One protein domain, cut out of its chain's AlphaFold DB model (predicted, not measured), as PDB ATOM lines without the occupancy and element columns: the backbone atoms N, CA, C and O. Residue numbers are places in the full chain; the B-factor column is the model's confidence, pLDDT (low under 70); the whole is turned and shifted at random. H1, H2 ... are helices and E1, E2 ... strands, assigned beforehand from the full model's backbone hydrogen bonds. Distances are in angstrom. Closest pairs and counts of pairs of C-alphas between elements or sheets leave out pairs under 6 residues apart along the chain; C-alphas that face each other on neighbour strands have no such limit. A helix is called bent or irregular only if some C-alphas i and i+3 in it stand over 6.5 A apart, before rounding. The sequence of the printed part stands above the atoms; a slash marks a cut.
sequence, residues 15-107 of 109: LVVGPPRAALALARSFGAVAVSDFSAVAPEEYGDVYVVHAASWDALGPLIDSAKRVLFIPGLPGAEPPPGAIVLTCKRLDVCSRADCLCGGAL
ATOM      1  N   LEU A  15     148.816 187.556 217.994       93.88
ATOM      2  CA  LEU A  15     148.564 187.787 216.575       93.88
ATOM      3  C   LEU A  15     149.879 187.716 215.810       93.88
ATOM      4  O   LEU A  15     150.887 188.268 216.256       93.88
ATOM      5  N   VAL A  16     149.851 187.087 214.644       93.62
ATOM      6  CA  VAL A  16     150.922 187.168 213.659       93.62
ATOM      7  C   VAL A  16     150.400 187.925 212.459       93.62
ATOM      8  O   VAL A  16     149.512 187.439 211.765       93.62
ATOM      9  N   VAL A  17     150.977 189.090 212.194       91.94
ATOM     10  CA  VAL A  17     150.584 189.931 211.071       91.94
ATOM     11  C   VAL A  17     151.726 190.042 210.076       91.94
ATOM     12  O   VAL A  17     152.862 190.313 210.461       91.94
ATOM     13  N   GLY A  18     151.453 189.806 208.798       91.69
ATOM     14  CA  GLY A  18     152.502 189.773 207.782       91.69
ATOM     15  C   GLY A  18     152.077 189.058 206.505       91.69
ATOM     16  O   GLY A  18     150.905 188.724 206.365       91.69
ATOM     17  N   PRO A  19     153.013 188.795 205.574       91.19
ATOM     18  CA  PRO A  19     152.712 188.103 204.327       91.19
ATOM     19  C   PRO A  19     151.988 186.768 204.568       91.19
ATOM     20  O   PRO A  19     152.384 186.040 205.483       91.19
ATOM     21  N   PRO A  20     151.012 186.381 203.727       91.44
ATOM     22  CA  PRO A  20     150.027 185.349 204.066       91.44
ATOM     23  C   PRO A  20     150.660 184.023 204.500       91.44
ATOM     24  O   PRO A  20     150.420 183.528 205.597       91.44
ATOM     25  N   ARG A  21     151.562 183.478 203.676       92.50
ATOM     26  CA  ARG A  21     152.232 182.198 203.952       92.50
ATOM     27  C   ARG A  21     153.175 182.255 205.154       92.50
ATOM     28  O   ARG A  21     153.268 181.284 205.898       92.50
ATOM     29  N   ALA A  22     153.857 183.382 205.358       90.75
ATOM     30  CA  ALA A  22     154.760 183.558 206.494       90.75
ATOM     31  C   ALA A  22     153.976 183.691 207.808       90.75
ATOM     32  O   ALA A  22     154.338 183.073 208.809       90.75
ATOM     33  N   ALA A  23     152.874 184.445 207.782       92.69
ATOM     34  CA  ALA A  23     151.973 184.587 208.914       92.69
ATOM     35  C   ALA A  23     151.352 183.240 209.304       92.69
ATOM     36  O   ALA A  23     151.354 182.900 210.483       92.69
ATOM     37  N   LEU A  24     150.911 182.438 208.326       94.31
ATOM     38  CA  LEU A  24     150.385 181.088 208.564       94.31
ATOM     39  C   LEU A  24     151.418 180.150 209.170       94.31
ATOM     40  O   LEU A  24     151.125 179.488 210.163       94.31
ATOM     41  N   ALA A  25     152.617 180.093 208.586       92.12
ATOM     42  CA  ALA A  25     153.680 179.225 209.077       92.12
ATOM     43  C   ALA A  25     153.991 179.518 210.549       92.12
ATOM     44  O   ALA A  25     154.005 178.605 211.367       92.12
ATOM     45  N   LEU A  26     154.157 180.796 210.893       91.44
ATOM     46  CA  LEU A  26     154.470 181.208 212.254       91.44
ATOM     47  C   LEU A  26     153.284 181.015 213.208       91.44
ATOM     48  O   LEU A  26     153.461 180.559 214.337       91.44
ATOM     49  N   ALA A  27     152.069 181.339 212.764       93.75
ATOM     50  CA  ALA A  27     150.876 181.166 213.580       93.75
ATOM     51  C   ALA A  27     150.631 179.695 213.927       93.75
ATOM     52  O   ALA A  27     150.332 179.390 215.081       93.75
ATOM     53  N   ARG A  28     150.856 178.783 212.974       93.56
ATOM     54  CA  ARG A  28     150.784 177.333 213.189       93.56
ATOM     55  C   ARG A  28     151.723 176.871 214.302       93.56
ATOM     56  O   ARG A  28     151.315 176.110 215.172       93.56
ATOM     57  N   SER A  29     152.955 177.369 214.326       90.62
ATOM     58  CA  SER A  29     153.969 176.977 215.317       90.62
ATOM     59  C   SER A  29     153.652 177.431 216.733       90.62
ATOM     60  O   SER A  29     154.013 176.755 217.693       90.62
ATOM     61  N   PHE A  30     153.005 178.587 216.867       88.69
ATOM     62  CA  PHE A  30     152.717 179.194 218.164       88.69
ATOM     63  C   PHE A  30     151.269 179.004 218.627       88.69
ATOM     64  O   PHE A  30     150.921 179.486 219.704       88.69
ATOM     65  N   GLY A  31     150.419 178.338 217.834       89.88
ATOM     66  CA  GLY A  31     148.975 178.298 218.087       89.88
ATOM     67  C   GLY A  31     148.362 179.703 218.113       89.88
ATOM     68  O   GLY A  31     147.531 180.007 218.968       89.88
ATOM     69  N   ALA A  32     148.844 180.583 217.234       92.62
ATOM     70  CA  ALA A  32     148.453 181.986 217.155       92.62
ATOM     71  C   ALA A  32     147.384 182.216 216.078       92.62
ATOM     72  O   ALA A  32     147.030 181.316 215.317       92.62
ATOM     73  N   VAL A  33     146.908 183.456 215.988       93.62
ATOM     74  CA  VAL A  33     146.028 183.894 214.902       93.62
ATOM     75  C   VAL A  33     146.852 184.548 213.805       93.62
ATOM     76  O   VAL A  33     147.595 185.493 214.077       93.62
ATOM     77  N   ALA A  34     146.710 184.068 212.571       94.19
ATOM     78  CA  ALA A  34     147.344 184.689 211.414       94.19
ATOM     79  C   ALA A  34     146.453 185.806 210.862       94.19
ATOM     80  O   ALA A  34     145.254 185.623 210.665       94.19
ATOM     81  N   VAL A  35     147.043 186.960 210.584       92.75
ATOM     82  CA  VAL A  35     146.343 188.147 210.101       92.75
ATOM     83  C   VAL A  35     147.030 188.621 208.823       92.75
ATOM     84  O   VAL A  35     148.216 188.948 208.826       92.75
ATOM     85  N   SER A  36     146.298 188.604 207.711       91.81
ATOM     86  CA  SER A  36     146.788 189.003 206.387       91.81
ATOM     87  C   SER A  36     145.617 189.142 205.411       91.81
ATOM     88  O   SER A  36     144.491 188.729 205.694       91.81
ATOM     89  N   ASP A  37     145.895 189.658 204.220       90.81
ATOM     90  CA  ASP A  37     145.068 189.404 203.047       90.81
ATOM     91  C   ASP A  37     145.337 187.986 202.505       90.81
ATOM     92  O   ASP A  37     146.373 187.731 201.896       90.81
ATOM     93  N   PHE A  38     144.425 187.045 202.748       90.56
ATOM     94  CA  PHE A  38     144.485 185.663 202.256       90.56
ATOM     95  C   PHE A  38     143.787 185.444 200.902       90.56
ATOM     96  O   PHE A  38     143.619 184.298 200.501       90.56
ATOM     97  N   SER A  39     143.436 186.498 200.149       90.19
ATOM     98  CA  SER A  39     142.619 186.369 198.924       90.19
ATOM     99  C   SER A  39     143.275 185.501 197.843       90.19
ATOM    100  O   SER A  39     142.598 184.933 196.992       90.19
ATOM    101  N   ALA A  40     144.608 185.412 197.872       89.81
ATOM    102  CA  ALA A  40     145.421 184.619 196.953       89.81
ATOM    103  C   ALA A  40     145.887 183.269 197.539       89.81
ATOM    104  O   ALA A  40     146.721 182.599 196.932       89.81
ATOM    105  N   VAL A  41     145.409 182.892 198.728       91.25
ATOM    106  CA  VAL A  41     145.764 181.644 199.417       91.25
ATOM    107  C   VAL A  41     144.553 180.724 199.421       91.25
ATOM    108  O   VAL A  41     143.446 181.150 199.745       91.25
ATOM    109  N   ALA A  42     144.753 179.458 199.065       92.12
ATOM    110  CA  ALA A  42     143.659 178.498 199.044       92.12
ATOM    111  C   ALA A  42     143.210 178.150 200.485       92.12
ATOM    112  O   ALA A  42     144.075 178.012 201.357       92.12
ATOM    113  N   PRO A  43     141.900 177.992 200.768       89.12
ATOM    114  CA  PRO A  43     141.399 177.701 202.116       89.12
ATOM    115  C   PRO A  43     142.032 176.487 202.798       89.12
ATOM    116  O   PRO A  43     142.165 176.447 204.023       89.12
ATOM    117  N   GLU A  44     142.463 175.504 202.015       92.00
ATOM    118  CA  GLU A  44     143.099 174.281 202.497       92.00
ATOM    119  C   GLU A  44     144.481 174.550 203.116       92.00
ATOM    120  O   GLU A  44     144.911 173.802 203.992       92.00
ATOM    121  N   GLU A  45     145.170 175.629 202.717       89.69
ATOM    122  CA  GLU A  45     146.495 175.997 203.247       89.69
ATOM    123  C   GLU A  45     146.438 176.513 204.701       89.69
ATOM    124  O   GLU A  45     147.471 176.555 205.384       89.69
ATOM    125  N   TYR A  46     145.253 176.912 205.179       91.06
ATOM    126  CA  TYR A  46     145.053 177.489 206.511       91.06
ATOM    127  C   TYR A  46     143.922 176.851 207.323       91.06
ATOM    128  O   TYR A  46     143.534 177.396 208.352       91.06
ATOM    129  N   GLY A  47     143.413 175.684 206.922       87.12
ATOM    130  CA  GLY A  47     142.312 175.007 207.623       87.12
ATOM    131  C   GLY A  47     142.607 174.627 209.084       87.12
ATOM    132  O   GLY A  47     141.681 174.413 209.863       87.12
ATOM    133  N   ASP A  48     143.883 174.564 209.469       90.75
ATOM    134  CA  ASP A  48     144.361 174.266 210.822       90.75
ATOM    135  C   ASP A  48     144.769 175.511 211.631       90.75
ATOM    136  O   ASP A  48     145.151 175.400 212.797       90.75
ATOM    137  N   VAL A  49     144.681 176.702 211.034       93.06
ATOM    138  CA  VAL A  49     145.074 177.973 211.647       93.06
ATOM    139  C   VAL A  49     143.875 178.910 211.669       93.06
ATOM    140  O   VAL A  49     143.207 179.121 210.661       93.06
ATOM    141  N   TYR A  50     143.607 179.536 212.814       92.50
ATOM    142  CA  TYR A  50     142.604 180.594 212.847       92.50
ATOM    143  C   TYR A  50     143.148 181.827 212.119       92.50
ATOM    144  O   TYR A  50     144.159 182.406 212.529       92.50
ATOM    145  N   VAL A  51     142.481 182.218 211.035       92.69
ATOM    146  CA  VAL A  51     142.873 183.357 210.206       92.69
ATOM    147  C   VAL A  51     141.906 184.519 210.371       92.69
ATOM    148  O   VAL A  51     140.691 184.334 210.443       92.69
ATOM    149  N   VAL A  52     142.445 185.733 210.377       91.38
ATOM    150  CA  VAL A  52     141.669 186.960 210.204       91.38
ATOM    151  C   VAL A  52     142.043 187.567 208.866       91.38
ATOM    152  O   VAL A  52     143.186 187.963 208.630       91.38
ATOM    153  N   HIS A  53     141.049 187.622 207.991       89.75
ATOM    154  CA  HIS A  53     141.202 188.166 206.659       89.75
ATOM    155  C   HIS A  53     141.109 189.692 206.715       89.75
ATOM    156  O   HIS A  53     140.065 190.244 207.062       89.75
ATOM    157  N   ALA A  54     142.204 190.372 206.390       85.06
ATOM    158  CA  ALA A  54     142.317 191.819 206.500       85.06
ATOM    159  C   ALA A  54     142.752 192.424 205.166       85.06
ATOM    160  O   ALA A  54     143.927 192.392 204.812       85.06
ATOM    161  N   ALA A  55     141.782 192.962 204.423       75.56
ATOM    162  CA  ALA A  55     142.033 193.635 203.148       75.56
ATOM    163  C   ALA A  55     142.646 195.036 203.329       75.56
ATOM    164  O   ALA A  55     143.297 195.551 202.424       75.56
ATOM    165  N   SER A  56     142.447 195.658 204.497       75.12
ATOM    166  CA  SER A  56     143.062 196.933 204.858       75.12
ATOM    167  C   SER A  56     143.595 196.906 206.286       75.12
ATOM    168  O   SER A  56     143.012 196.302 207.188       75.12
ATOM    169  N   TRP A  57     144.721 197.587 206.481       70.94
ATOM    170  CA  TRP A  57     145.404 197.673 207.769       70.94
ATOM    171  C   TRP A  57     144.660 198.516 208.799       70.94
ATOM    172  O   TRP A  57     144.660 198.176 209.979       70.94
ATOM    173  N   ASP A  58     143.954 199.551 208.352       71.88
ATOM    174  CA  ASP A  58     143.209 200.454 209.234       71.88
ATOM    175  C   ASP A  58     142.072 199.740 209.982       71.88
ATOM    176  O   ASP A  58     141.711 200.114 211.098       71.88
ATOM    177  N   ALA A  59     141.533 198.659 209.407       70.00
ATOM    178  CA  ALA A  59     140.469 197.866 210.017       70.00
ATOM    179  C   ALA A  59     140.958 196.958 211.165       70.00
ATOM    180  O   ALA A  59     140.139 196.363 211.867       70.00
ATOM    181  N   LEU A  60     142.274 196.844 211.376       77.88
ATOM    182  CA  LEU A  60     142.862 195.942 212.368       77.88
ATOM    183  C   LEU A  60     143.028 196.555 213.760       77.88
ATOM    184  O   LEU A  60     143.327 195.810 214.692       77.88
ATOM    185  N   GLY A  61     142.801 197.861 213.928       77.62
ATOM    186  CA  GLY A  61     142.990 198.567 215.206       77.62
ATOM    187  C   GLY A  61     142.359 197.850 216.409       77.62
ATOM    188  O   GLY A  61     143.089 197.434 217.306       77.62
ATOM    189  N   PRO A  62     141.039 197.566 216.404       80.25
ATOM    190  CA  PRO A  62     140.388 196.879 217.523       80.25
ATOM    191  C   PRO A  62     140.933 195.469 217.793       80.25
ATOM    192  O   PRO A  62     140.957 195.014 218.938       80.25
ATOM    193  N   LEU A  63     141.367 194.763 216.742       83.06
ATOM    194  CA  LEU A  63     141.944 193.425 216.859       83.06
ATOM    195  C   LEU A  63     143.305 193.492 217.560       83.06
ATOM    196  O   LEU A  63     143.542 192.751 218.515       83.06
ATOM    197  N   ILE A  64     144.158 194.408 217.104       83.00
ATOM    198  CA  ILE A  64     145.493 194.680 217.643       83.00
ATOM    199  C   ILE A  64     145.401 195.128 219.106       83.00
ATOM    200  O   ILE A  64     146.104 194.573 219.946       83.00
ATOM    201  N   ASP A  65     144.483 196.042 219.432       83.06
ATOM    202  CA  ASP A  65     144.295 196.564 220.794       83.06
ATOM    203  C   ASP A  65     143.826 195.488 221.783       83.06
ATOM    204  O   ASP A  65     144.085 195.557 222.987       83.06
ATOM    205  N   SER A  66     143.119 194.472 221.281       83.19
ATOM    206  CA  SER A  66     142.667 193.332 222.083       83.19
ATOM    207  C   SER A  66     143.736 192.248 222.267       83.19
ATOM    208  O   SER A  66     143.548 191.335 223.082       83.19
ATOM    209  N   ALA A  67     144.834 192.317 221.509       87.25
ATOM    210  CA  ALA A  67     145.867 191.298 221.507       87.25
ATOM    211  C   ALA A  67     146.850 191.486 222.664       87.25
ATOM    212  O   ALA A  67     147.325 192.586 222.929       87.25
ATOM    213  N   LYS A  68     147.234 190.392 223.333       89.12
ATOM    214  CA  LYS A  68     148.286 190.471 224.364       89.12
ATOM    215  C   LYS A  68     149.668 190.714 223.763       89.12
ATOM    216  O   LYS A  68     150.517 191.309 224.422       89.12
ATOM    217  N   ARG A  69     149.919 190.189 222.561       90.25
ATOM    218  CA  ARG A  69     151.173 190.337 221.816       90.25
ATOM    219  C   ARG A  69     150.905 190.311 220.319       90.25
ATOM    220  O   ARG A  69     150.046 189.562 219.852       90.25
ATOM    221  N   VAL A  70     151.709 191.067 219.582       91.88
ATOM    222  CA  VAL A  70     151.685 191.105 218.120       91.88
ATOM    223  C   VAL A  70     153.085 190.819 217.593       91.88
ATOM    224  O   VAL A  70     154.045 191.493 217.971       91.88
ATOM    225  N   LEU A  71     153.199 189.816 216.726       92.75
ATOM    226  CA  LEU A  71     154.378 189.575 215.899       92.75
ATOM    227  C   LEU A  71     154.108 190.168 214.524       92.75
ATOM    228  O   LEU A  71     153.116 189.823 213.885       92.75
ATOM    229  N   PHE A  72     154.989 191.048 214.070       91.38
ATOM    230  CA  PHE A  72     154.861 191.709 212.780       91.38
ATOM    231  C   PHE A  72     155.979 191.258 211.846       91.38
ATOM    232  O   PHE A  72     157.156 191.440 212.151       91.38
ATOM    233  N   ILE A  73     155.629 190.696 210.694       90.44
ATOM    234  CA  ILE A  73     156.571 190.315 209.640       90.44
ATOM    235  C   ILE A  73     156.474 191.376 208.534       90.44
ATOM    236  O   ILE A  73     155.444 191.452 207.858       90.44
ATOM    237  N   PRO A  74     157.516 192.198 208.313       85.56
ATOM    238  CA  PRO A  74     157.522 193.182 207.236       85.56
ATOM    239  C   PRO A  74     157.390 192.523 205.859       85.56
ATOM    240  O   PRO A  74     157.908 191.430 205.630       85.56
ATOM    241  N   GLY A  75     156.748 193.215 204.915       79.62
ATOM    242  CA  GLY A  75     156.574 192.725 203.539       79.62
ATOM    243  C   GLY A  75     155.167 192.894 202.972       79.62
ATOM    244  O   GLY A  75     154.951 192.581 201.805       79.62
ATOM    245  N   LEU A  76     154.226 193.405 203.767       75.69
ATOM    246  CA  LEU A  76     152.920 193.844 203.282       75.69
ATOM    247  C   LEU A  76     152.996 195.323 202.839       75.69
ATOM    248  O   LEU A  76     153.482 196.154 203.610       75.69
ATOM    249  N   PRO A  77     152.560 195.679 201.617       70.69
ATOM    250  CA  PRO A  77     152.561 197.067 201.151       70.69
ATOM    251  C   PRO A  77     151.715 197.975 202.052       70.69
ATOM    252  O   PRO A  77     150.584 197.628 202.384       70.69
ATOM    253  N   GLY A  78     152.257 199.131 202.448       73.00
ATOM    254  CA  GLY A  78     151.551 200.111 203.290       73.00
ATOM    255  C   GLY A  78     151.330 199.681 204.748       73.00
ATOM    256  O   GLY A  78     150.704 200.412 205.504       73.00
ATOM    257  N   ALA A  79     151.843 198.516 205.145       78.12
ATOM    258  CA  ALA A  79     151.763 198.011 206.504       78.12
ATOM    259  C   ALA A  79     152.835 198.635 207.398       78.12
ATOM    260  O   ALA A  79     154.029 198.486 207.120       78.12
ATOM    261  N   GLU A  80     152.430 199.220 208.519       83.06
ATOM    262  CA  GLU A  80     153.349 199.579 209.597       83.06
ATOM    263  C   GLU A  80     153.123 198.676 210.816       83.06
ATOM    264  O   GLU A  80     151.989 198.265 211.081       83.06
ATOM    265  N   PRO A  81     154.186 198.325 211.563       85.25
ATOM    266  CA  PRO A  81     154.016 197.565 212.786       85.25
ATOM    267  C   PRO A  81     153.249 198.396 213.817       85.25
ATOM    268  O   PRO A  81     153.602 199.557 214.045       85.25
ATOM    269  N   PRO A  82     152.239 197.813 214.482       83.06
ATOM    270  CA  PRO A  82     151.519 198.532 215.515       83.06
ATOM    271  C   PRO A  82     152.418 198.809 216.733       83.06
ATOM    272  O   PRO A  82     153.391 198.080 216.965       83.06
ATOM    273  N   PRO A  83     152.103 199.840 217.540       82.69
ATOM    274  CA  PRO A  83     152.855 200.149 218.752       82.69
ATOM    275  C   PRO A  83     153.001 198.926 219.669       82.69
ATOM    276  O   PRO A  83     152.025 198.244 219.972       82.69
ATOM    277  N   GLY A  84     154.230 198.646 220.111       82.25
ATOM    278  CA  GLY A  84     154.530 197.502 220.981       82.25
ATOM    279  C   GLY A  84     154.588 196.138 220.279       82.25
ATOM    280  O   GLY A  84     154.737 195.119 220.954       82.25
ATOM    281  N   ALA A  85     154.486 196.087 218.946       87.88
ATOM    282  CA  ALA A  85     154.715 194.856 218.197       87.88
ATOM    283  C   ALA A  85     156.194 194.453 218.188       87.88
ATOM    284  O   ALA A  85     157.092 195.294 218.103       87.88
ATOM    285  N   ILE A  86     156.429 193.143 218.180       89.81
ATOM    286  CA  ILE A  86     157.751 192.569 217.944       89.81
ATOM    287  C   ILE A  86     157.908 192.376 216.437       89.81
ATOM    288  O   ILE A  86     157.182 191.593 215.818       89.81
ATOM    289  N   VAL A  87     158.861 193.084 215.841       89.38
ATOM    290  CA  VAL A  87     159.109 193.064 214.400       89.38
ATOM    291  C   VAL A  87     160.098 191.953 214.056       89.38
ATOM    292  O   VAL A  87     161.246 191.949 214.491       89.38
ATOM    293  N   LEU A  88     159.671 191.002 213.236       88.31
ATOM    294  CA  LEU A  88     160.477 189.867 212.806       88.31
ATOM    295  C   LEU A  88     161.151 190.186 211.472       88.31
ATOM    296  O   LEU A  88     160.519 190.152 210.419       88.31
ATOM    297  N   THR A  89     162.443 190.502 211.500       81.44
ATOM    298  CA  THR A  89     163.201 190.895 210.304       81.44
ATOM    299  C   THR A  89     164.657 190.460 210.377       81.44
ATOM    300  O   THR A  89     165.343 190.702 211.362       81.44
ATOM    301  N   CYS A  90     165.174 189.873 209.296       70.81
ATOM    302  CA  CYS A  90     166.607 189.585 209.154       70.81
ATOM    303  C   CYS A  90     167.417 190.787 208.645       70.81
ATOM    304  O   CYS A  90     168.641 190.718 208.545       70.81
ATOM    305  N   LYS A  91     166.740 191.877 208.278       73.12
ATOM    306  CA  LYS A  91     167.359 193.119 207.816       73.12
ATOM    307  C   LYS A  91     167.304 194.153 208.926       73.12
ATOM    308  O   LYS A  91     166.293 194.264 209.621       73.12
ATOM    309  N   ARG A  92     168.362 194.953 209.042       68.94
ATOM    310  CA  ARG A  92     168.330 196.164 209.858       68.94
ATOM    311  C   ARG A  92     167.426 197.169 209.149       68.94
ATOM    312  O   ARG A  92     167.781 197.670 208.088       68.94
ATOM    313  N   LEU A  93     166.237 197.373 209.700       71.00
ATOM    314  CA  LEU A  93     165.239 198.307 209.190       71.00
ATOM    315  C   LEU A  93     165.173 199.516 210.122       71.00
ATOM    316  O   LEU A  93     165.351 199.365 211.331       71.00
ATOM    317  N   ASP A  94     164.846 200.692 209.587       73.38
ATOM    318  CA  ASP A  94     164.694 201.913 210.392       73.38
ATOM    319  C   ASP A  94     163.631 201.754 211.481       73.38
ATOM    320  O   ASP A  94     163.742 202.325 212.564       73.38
ATOM    321  N   VAL A  95     162.632 200.901 211.244       68.88
ATOM    322  CA  VAL A  95     161.597 200.577 212.229       68.88
ATOM    323  C   VAL A  95     162.157 199.939 213.505       68.88
ATOM    324  O   VAL A  95     161.589 200.127 214.574       68.88
ATOM    325  N   CYS A  96     163.326 199.293 213.441       74.31
ATOM    326  CA  CYS A  96     164.004 198.722 214.606       74.31
ATOM    327  C   CYS A  96     164.578 199.772 215.566       74.31
ATOM    328  O   CYS A  96     165.013 199.426 216.656       74.31
ATOM    329  N   SER A  97     164.594 201.052 215.182       70.94
ATOM    330  CA  SER A  97     164.880 202.146 216.120       70.94
ATOM    331  C   SER A  97     163.686 202.486 217.023       70.94
ATOM    332  O   SER A  97     163.856 203.193 218.012       70.94
ATOM    333  N   ARG A  98     162.484 202.002 216.678       71.69
ATOM    334  CA  ARG A  98     161.207 202.349 217.324       71.69
ATOM    335  C   ARG A  98     160.372 201.133 217.745       71.69
ATOM    336  O   ARG A  98     159.311 201.317 218.331       71.69
ATOM    337  N   ALA A  99     160.827 199.917 217.449       74.56
ATOM    338  CA  ALA A  99     160.156 198.665 217.782       74.56
ATOM    339  C   ALA A  99     161.174 197.577 218.141       74.56
ATOM    340  O   ALA A  99     162.310 197.594 217.655       74.56
ATOM    341  N   ASP A 100     160.747 196.606 218.949       77.94
ATOM    342  CA  ASP A 100     161.565 195.451 219.311       77.94
ATOM    343  C   ASP A 100     161.743 194.544 218.089       77.94
ATOM    344  O   ASP A 100     160.823 193.837 217.682       77.94
ATOM    345  N   CYS A 101     162.928 194.567 217.477       78.44
ATOM    346  CA  CYS A 101     163.230 193.731 216.319       78.44
ATOM    347  C   CYS A 101     163.918 192.419 216.713       78.44
ATOM    348  O   CYS A 101     164.936 192.424 217.404       78.44
ATOM    349  N   LEU A 102     163.429 191.299 216.178       79.50
ATOM    350  CA  LEU A 102     164.081 189.992 216.255       79.50
ATOM    351  C   LEU A 102     164.481 189.503 214.863       79.50
ATOM    352  O   LEU A 102     163.695 189.541 213.914       79.50
ATOM    353  N   CYS A 103     165.706 188.987 214.749       73.88
ATOM    354  CA  CYS A 103     166.182 188.365 213.521       73.88
ATOM    355  C   CYS A 103     165.537 186.989 213.324       73.88
ATOM    356  O   CYS A 103     165.861 186.032 214.028       73.88
ATOM    357  N   GLY A 104     164.657 186.880 212.325       55.03
ATOM    358  CA  GLY A 104     163.958 185.639 211.974       55.03
ATOM    359  C   GLY A 104     164.875 184.493 211.524       55.03
ATOM    360  O   GLY A 104     164.449 183.347 211.532       55.03
ATOM    361  N   GLY A 105     166.149 184.757 211.203       49.38
ATOM    362  CA  GLY A 105     167.131 183.723 210.847       49.38
ATOM    363  C   GLY A 105     167.452 182.746 211.987       49.38
ATOM    364  O   GLY A 105     167.968 181.662 211.728       49.38
ATOM    365  N   ALA A 106     167.118 183.105 213.232       42.25
ATOM    366  CA  ALA A 106     167.211 182.225 214.398       42.25
ATOM    367  C   ALA A 106     165.937 181.386 214.644       42.25
ATOM    368  O   ALA A 106     165.975 180.440 215.427       42.25
ATOM    369  N   LEU A 107     164.822 181.693 213.971       43.16
ATOM    370  CA  LEU A 107     163.583 180.914 214.008       43.16
ATOM    371  C   LEU A 107     163.600 179.900 212.858       43.16
ATOM    372  O   LEU A 107     162.944 180.078 211.834       43.16
TER     373      LEU A 107
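This is residues 15 to 107 of the 109 residues of an uncharacterized protein of Thermoproteus sp. AZ2 (UniProt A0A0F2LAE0). A twisted wall of six short parallel strands, E3 E2 E1 E4 E5 E6, has H1 packed along one face, over E2 and E1, while H2 and H3 only graze the sheet. Long loops, residues 37 to 50 and 73 to 85, join E2 to E3 and E4 to E5. The 93 printed residues, 42 of them in named elements, run E1 H1 E2 E3 H2 E4 E5 H3 E6, a mixed class. The whole is compact, radius of gyration of the C-alphas 12.5 A, spanning 37 by 29 by 24 A.

E1, residues 15 to 17, begins at C-alpha 15 (148.564, 187.787, 216.575). H1 is residues 20 to 30, 15.6 A long; E2 is 33 to 36, 10.0 A; E3 is 51 to 53. H2, residues 58 to 65, 12.2 A, is irregular: C-alphas 59 and 62 are 7.6 A apart. E4 is 70 to 72, E5 86 to 88, H3 94 to 97, and E6, 100 to 102, ends at C-alpha 102 (164.081, 189.992, 216.255).

Within hydrogen-bond range are N 35 and O 16 of E2 and E1, 2.8 A, N 52 and O 34 of E3 and E2, 2.8 A, N 17 and O 71 of E1 and E4, 2.8 A, N 88 and O 72 of E4 and E5, 2.8 A, and N 102 and O 87 of E5 and E6, 2.8 A. E1, H1, E2 and E5, H3, E6 are strand-helix-strand units, parallel neighbour strands with a helix between; E3, H2, E4 is a split one, with E2 and E1 between its strands; the three crossovers are right-handed. H1, at a height over the sheet of 7.5 A, makes two layers with it; its closest C-alphas to E2 are those of Ala 23 and Ala 34, 5.3 A. H2 grazes the sheet with residues 60 to 64, H3 with 95 to 96. In H1 every O i to N i+4 pair is within hydrogen-bond range, in H2 2 of 4; H3 is too short for one.

The C-alphas of Glu 44 and Ser 97, the two farthest apart, are 37.9 A apart. The printed part has no cut. Residues 92, 95 and 104 to 107 have pLDDT under 70.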